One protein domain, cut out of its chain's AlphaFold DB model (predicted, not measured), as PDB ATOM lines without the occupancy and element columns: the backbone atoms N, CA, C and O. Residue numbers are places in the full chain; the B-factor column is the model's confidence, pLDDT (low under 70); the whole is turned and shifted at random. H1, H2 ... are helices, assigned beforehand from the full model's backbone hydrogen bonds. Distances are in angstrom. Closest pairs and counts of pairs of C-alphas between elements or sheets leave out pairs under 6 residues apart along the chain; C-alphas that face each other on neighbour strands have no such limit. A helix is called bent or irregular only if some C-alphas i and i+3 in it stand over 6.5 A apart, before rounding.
ATOM      1  N   ASP A   8     261.948 194.916 205.757       86.94
ATOM      2  CA  ASP A   8     262.163 194.552 204.350       86.94
ATOM      3  C   ASP A   8     262.644 193.102 204.192       86.94
ATOM      4  O   ASP A   8     262.217 192.388 203.288       86.94
ATOM      5  N   ILE A   9     263.499 192.628 205.102       85.38
ATOM      6  CA  ILE A   9     264.027 191.256 205.073       85.38
ATOM      7  C   ILE A   9     262.948 190.255 205.452       85.38
ATOM      8  O   ILE A   9     262.815 189.221 204.796       85.38
ATOM      9  N   ILE A  10     262.167 190.580 206.486       84.81
ATOM     10  CA  ILE A  10     261.018 189.773 206.897       84.81
ATOM     11  C   ILE A  10     260.052 189.637 205.714       84.81
ATOM     12  O   ILE A  10     259.645 188.525 205.390       84.81
ATOM     13  N   MET A  11     259.741 190.739 205.022       82.75
ATOM     14  CA  MET A  11     258.842 190.722 203.869       82.75
ATOM     15  C   MET A  11     259.407 189.886 202.713       82.75
ATOM     16  O   MET A  11     258.742 188.959 202.258       82.75
ATOM     17  N   ASN A  12     260.650 190.146 202.292       82.75
ATOM     18  CA  ASN A  12     261.274 189.460 201.157       82.75
ATOM     19  C   ASN A  12     261.388 187.947 201.383       82.75
ATOM     20  O   ASN A  12     260.987 187.163 200.525       82.75
ATOM     21  N   LYS A  13     261.853 187.512 202.565       77.56
ATOM     22  CA  LYS A  13     261.968 186.076 202.869       77.56
ATOM     23  C   LYS A  13     260.615 185.374 202.925       77.56
ATOM     24  O   LYS A  13     260.529 184.198 202.565       77.56
ATOM     25  N   LEU A  14     259.559 186.062 203.365       72.50
ATOM     26  CA  LEU A  14     258.209 185.516 203.278       72.50
ATOM     27  C   LEU A  14     257.711 185.454 201.827       72.50
ATOM     28  O   LEU A  14     257.143 184.435 201.445       72.50
ATOM     29  N   SER A  15     257.949 186.480 201.007       69.69
ATOM     30  CA  SER A  15     257.565 186.488 199.586       69.69
ATOM     31  C   SER A  15     258.247 185.372 198.780       69.69
ATOM     32  O   SER A  15     257.592 184.689 197.985       69.69
ATOM     33  N   ASP A  16     259.530 185.116 199.038       68.69
ATOM     34  CA  ASP A  16     260.284 184.024 198.410       68.69
ATOM     35  C   ASP A  16     259.709 182.649 198.788       68.69
ATOM     36  O   ASP A  16     259.586 181.751 197.948       68.69
ATOM     37  N   LYS A  17     259.284 182.488 200.048       63.94
ATOM     38  CA  LYS A  17     258.630 181.265 200.530       63.94
ATOM     39  C   LYS A  17     257.209 181.084 200.011       63.94
ATOM     40  O   LYS A  17     256.827 179.949 199.789       63.94
ATOM     41  N   VAL A  18     256.447 182.153 199.779       59.44
ATOM     42  CA  VAL A  18     255.109 182.082 199.153       59.44
ATOM     43  C   VAL A  18     255.198 181.597 197.700       59.44
ATOM     44  O   VAL A  18     254.312 180.892 197.220       59.44
ATOM     45  N   SER A  19     256.284 181.940 197.002       58.59
ATOM     46  CA  SER A  19     256.519 181.539 195.608       58.59
ATOM     47  C   SER A  19     256.902 180.058 195.467       58.59
ATOM     48  O   SER A  19     256.606 179.425 194.449       58.59
ATOM     49  N   SER A  20     257.508 179.474 196.503       58.84
ATOM     50  CA  SER A  20     257.694 178.026 196.621       58.84
ATOM     51  C   SER A  20     256.437 177.423 197.244       58.84
ATOM     52  O   SER A  20     256.104 177.711 198.378       58.84
ATOM     53  N   LYS A  21     255.718 176.582 196.504       51.44
ATOM     54  CA  LYS A  21     254.377 176.021 196.791       51.44
ATOM     55  C   LYS A  21     254.223 175.160 198.075       51.44
ATOM     56  O   LYS A  21     253.403 174.245 198.107       51.44
ATOM     57  N   SER A  22     255.002 175.399 199.125       49.62
ATOM     58  CA  SER A  22     254.881 174.791 200.446       49.62
ATOM     59  C   SER A  22     254.042 175.690 201.358       49.62
ATOM     60  O   SER A  22     254.482 176.768 201.744       49.62
ATOM     61  N   ASN A  23     252.858 175.218 201.754       48.31
ATOM     62  CA  ASN A  23     251.939 175.891 202.688       48.31
ATOM     63  C   ASN A  23     252.490 176.076 204.122       48.31
ATOM     64  O   ASN A  23     251.761 176.525 205.005       48.31
ATOM     65  N   ASP A  24     253.764 175.771 204.370       49.62
ATOM     66  CA  ASP A  24     254.447 176.077 205.624       49.62
ATOM     67  C   ASP A  24     255.062 177.481 205.559       49.62
ATOM     68  O   ASP A  24     256.268 177.681 205.421       49.62
ATOM     69  N   LEU A  25     254.204 178.488 205.738       54.06
ATOM     70  CA  LEU A  25     254.579 179.894 205.963       54.06
ATOM     71  C   LEU A  25     255.390 180.118 207.257       54.06
ATOM     72  O   LEU A  25     255.722 181.249 207.603       54.06
ATOM     73  N   LYS A  26     255.729 179.054 207.989       53.69
ATOM     74  CA  LYS A  26     256.598 179.121 209.158       53.69
ATOM     75  C   LYS A  26     258.052 179.094 208.694       53.69
ATOM     76  O   LYS A  26     258.707 178.056 208.672       53.69
ATOM     77  N   SER A  27     258.604 180.252 208.339       56.53
ATOM     78  CA  SER A  27     260.031 180.459 208.600       56.53
ATOM     79  C   SER A  27     260.286 180.185 210.072       56.53
ATOM     80  O   SER A  27     259.604 180.755 210.923       56.53
ATOM     81  N   SER A  28     261.220 179.273 210.359       59.47
ATOM     82  CA  SER A  28     261.679 179.076 211.726       59.47
ATOM     83  C   SER A  28     262.094 180.452 212.255       59.47
ATOM     84  O   SER A  28     262.897 181.113 211.591       59.47
ATOM     85  N   PRO A  29     261.542 180.922 213.387       62.72
ATOM     86  CA  PRO A  29     261.906 182.215 213.968       62.72
ATOM     87  C   PRO A  29     263.428 182.392 214.101       62.72
ATOM     88  O   PRO A  29     263.950 183.481 213.883       62.72
ATOM     89  N   LEU A  30     264.132 181.278 214.325       62.50
ATOM     90  CA  LEU A  30     265.588 181.179 214.428       62.50
ATOM     91  C   LEU A  30     266.343 181.577 213.150       62.50
ATOM     92  O   LEU A  30     267.477 182.046 213.236       62.50
ATOM     93  N   ASP A  31     265.760 181.372 211.966       74.88
ATOM     94  CA  ASP A  31     266.417 181.729 210.705       74.88
ATOM     95  C   ASP A  31     266.347 183.239 210.473       74.88
ATOM     96  O   ASP A  31     267.349 183.851 210.117       74.88
ATOM     97  N   LEU A  32     265.184 183.842 210.744       78.25
ATOM     98  CA  LEU A  32     264.972 185.284 210.606       78.25
ATOM     99  C   LEU A  32     265.792 186.081 211.625       78.25
ATOM    100  O   LEU A  32     266.334 187.133 211.299       78.25
ATOM    101  N   GLU A  33     265.913 185.575 212.851       81.31
ATOM    102  CA  GLU A  33     266.698 186.224 213.899       81.31
ATOM    103  C   GLU A  33     268.175 186.368 213.501       81.31
ATOM    104  O   GLU A  33     268.765 187.434 213.685       81.31
ATOM    105  N   LYS A  34     268.756 185.339 212.867       84.31
ATOM    106  CA  LYS A  34     270.141 185.377 212.372       84.31
ATOM    107  C   LYS A  34     270.362 186.436 211.297       84.31
ATOM    108  O   LYS A  34     271.431 187.041 211.274       84.31
ATOM    109  N   ASP A  35     269.382 186.666 210.427       84.56
ATOM    110  CA  ASP A  35     269.491 187.696 209.387       84.56
ATOM    111  C   ASP A  35     269.311 189.111 209.953       84.56
ATOM    112  O   ASP A  35     269.865 190.076 209.426       84.56
ATOM    113  N   ILE A  36     268.527 189.244 211.025       87.69
ATOM    114  CA  ILE A  36     268.161 190.534 211.619       87.69
ATOM    115  C   ILE A  36     269.202 190.999 212.646       87.69
ATOM    116  O   ILE A  36     269.437 192.204 212.759       87.69
ATOM    117  N   MET A  37     269.880 190.087 213.356       89.12
ATOM    118  CA  MET A  37     270.893 190.446 214.361       89.12
ATOM    119  C   MET A  37     271.999 191.385 213.849       89.12
ATOM    120  O   MET A  37     272.264 192.382 214.524       89.12
ATOM    121  N   PRO A  38     272.626 191.156 212.676       90.94
ATOM    122  CA  PRO A  38     273.656 192.057 212.152       90.94
ATOM    123  C   PRO A  38     273.151 193.489 211.940       90.94
ATOM    124  O   PRO A  38     273.895 194.452 212.108       90.94
ATOM    125  N   ILE A  39     271.872 193.636 211.596       89.88
ATOM    126  CA  ILE A  39     271.235 194.935 211.368       89.88
ATOM    127  C   ILE A  39     270.910 195.587 212.705       89.88
ATOM    128  O   ILE A  39     271.193 196.761 212.908       89.88
ATOM    129  N   LEU A  40     270.383 194.833 213.668       90.88
ATOM    130  CA  LEU A  40     270.164 195.370 215.008       90.88
ATOM    131  C   LEU A  40     271.471 195.854 215.646       90.88
ATOM    132  O   LEU A  40     271.461 196.908 216.270       90.88
ATOM    133  N   GLN A  41     272.591 195.159 215.433       91.19
ATOM    134  CA  GLN A  41     273.917 195.577 215.912       91.19
ATOM    135  C   GLN A  41     274.489 196.801 215.180       91.19
ATOM    136  O   GLN A  41     275.325 197.504 215.744       91.19
ATOM    137  N   SER A  42     274.066 197.076 213.940       92.56
ATOM    138  CA  SER A  42     274.481 198.290 213.223       92.56
ATOM    139  C   SER A  42     273.682 199.525 213.650       92.56
ATOM    140  O   SER A  42     274.225 200.630 213.660       92.56
ATOM    141  N   TYR A  43     272.418 199.342 214.045       91.56
ATOM    142  CA  TYR A  43     271.537 200.421 214.500       91.56
ATOM    143  C   TYR A  43     271.611 200.683 216.011       91.56
ATOM    144  O   TYR A  43     271.573 201.838 216.438       91.56
ATOM    145  N   PHE A  44     271.703 199.635 216.830       92.94
ATOM    146  CA  PHE A  44     271.735 199.732 218.286       92.94
ATOM    147  C   PHE A  44     273.117 199.413 218.841       92.94
ATOM    148  O   PHE A  44     273.833 198.534 218.369       92.94
ATOM    149  N   ARG A  45     273.473 200.118 219.914       93.75
ATOM    150  CA  ARG A  45     274.689 199.835 220.674       93.75
ATOM    151  C   ARG A  45     274.569 198.470 221.381       93.75
ATOM    152  O   ARG A  45     273.482 198.163 221.881       93.75
ATOM    153  N   PRO A  46     275.649 197.673 221.490       90.31
ATOM    154  CA  PRO A  46     275.608 196.368 222.154       90.31
ATOM    155  C   PRO A  46     275.075 196.424 223.591       90.31
ATOM    156  O   PRO A  46     274.345 195.536 224.014       90.31
ATOM    157  N   GLU A  47     275.361 197.496 224.332       94.31
ATOM    158  CA  GLU A  47     274.889 197.696 225.705       94.31
ATOM    159  C   GLU A  47     273.364 197.795 225.793       94.31
ATOM    160  O   GLU A  47     272.782 197.421 226.808       94.31
ATOM    161  N   PHE A  48     272.716 198.299 224.739       93.56
ATOM    162  CA  PHE A  48     271.261 198.339 224.653       93.56
ATOM    163  C   PHE A  48     270.693 196.952 224.354       93.56
ATOM    164  O   PHE A  48     269.769 196.520 225.035       93.56
ATOM    165  N   LEU A  49     271.271 196.237 223.383       90.25
ATOM    166  CA  LEU A  49     270.826 194.887 223.022       90.25
ATOM    167  C   LEU A  49     270.977 193.910 224.194       90.25
ATOM    168  O   LEU A  49     270.070 193.134 224.463       90.25
ATOM    169  N   ASN A  50     272.060 194.033 224.961       91.50
ATOM    170  CA  ASN A  50     272.312 193.234 226.161       91.50
ATOM    171  C   ASN A  50     271.338 193.521 227.324       91.50
ATOM    172  O   ASN A  50     271.405 192.837 228.343       91.50
ATOM    173  N   ARG A  51     270.477 194.547 227.222       95.19
ATOM    174  CA  ARG A  51     269.427 194.870 228.209       95.19
ATOM    175  C   ARG A  51     268.029 194.434 227.777       95.19
ATOM    176  O   ARG A  51     267.074 194.701 228.502       95.19
TER     177      ARG A  51
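Overview. This is residues 8 to 51 of the 102 residues of the protein "Chaperone protein ClpB" of candidate division CPR1 bacterium ADurb.Bin160 (UniProt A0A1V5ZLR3). Two helices, H1 and H2, run opposite ways and are shifted along the long axis, with only residues 9 to 10 of H1 meeting residues 32 to 36 of H2. The chain folds back between them through residues 20 to 28, of which 20 to 24 stick out with residues 18 and 19 of H1 at one end, while the short helix H3 sits at the other end, past H2. The printed part has 44 residues with three named helices in the order H1, H2, H3 and no named strand; its class is all helix. It is loose, with a radius of gyration of the C-alphas of 13.3 A, and its outline is a rod spanning 41 by 16 by 10 A.

Along the chain. H1, residues 8 to 19, begins at C-alpha 8 at (262.163, 194.552, 204.350) and is 16.7 A from first to last C-alpha. H2, residues 29 to 43, is 20.6 A long and begins at C-alpha 29 at (261.906, 182.215, 213.968). H2 is irregular, but only just: C-alphas 35 and 38 are 6.6 A apart. H3, residues 46 to 49, is 5.1 A long and ends at C-alpha 49 at (270.826, 194.887, 223.022).

Arrangement. H1 and H2 only just touch, with 3 pairs of C-alphas within 8 A; the closest C-alphas, of Ile 10 and Leu 32, are 7.0 A apart. They form a helical hairpin, at a shallow tilt of 27 degrees, opposite ways. H2 and H3 are close but not clearly touching; their closest C-alphas, of Gln 41 and Leu 49, are 7.8 A apart. H1 and H3 are apart. In H1 every O i to N i+4 pair is within hydrogen-bond range, in H2 8 of 11 are, and H3 is too short for such a pair.

Size, cuts and confidence. The C-alphas of Lys 21 and Glu 47, the two farthest apart, are 41.6 A from each other. The printed part has no cut; the link from H1 to H2 is short and that from H2 to H3 is tight. Residues 18 to 24 and 42 to 48 stand free. The mean pLDDT of the printed part is 76.6, and residues 15 to 30 are under 70.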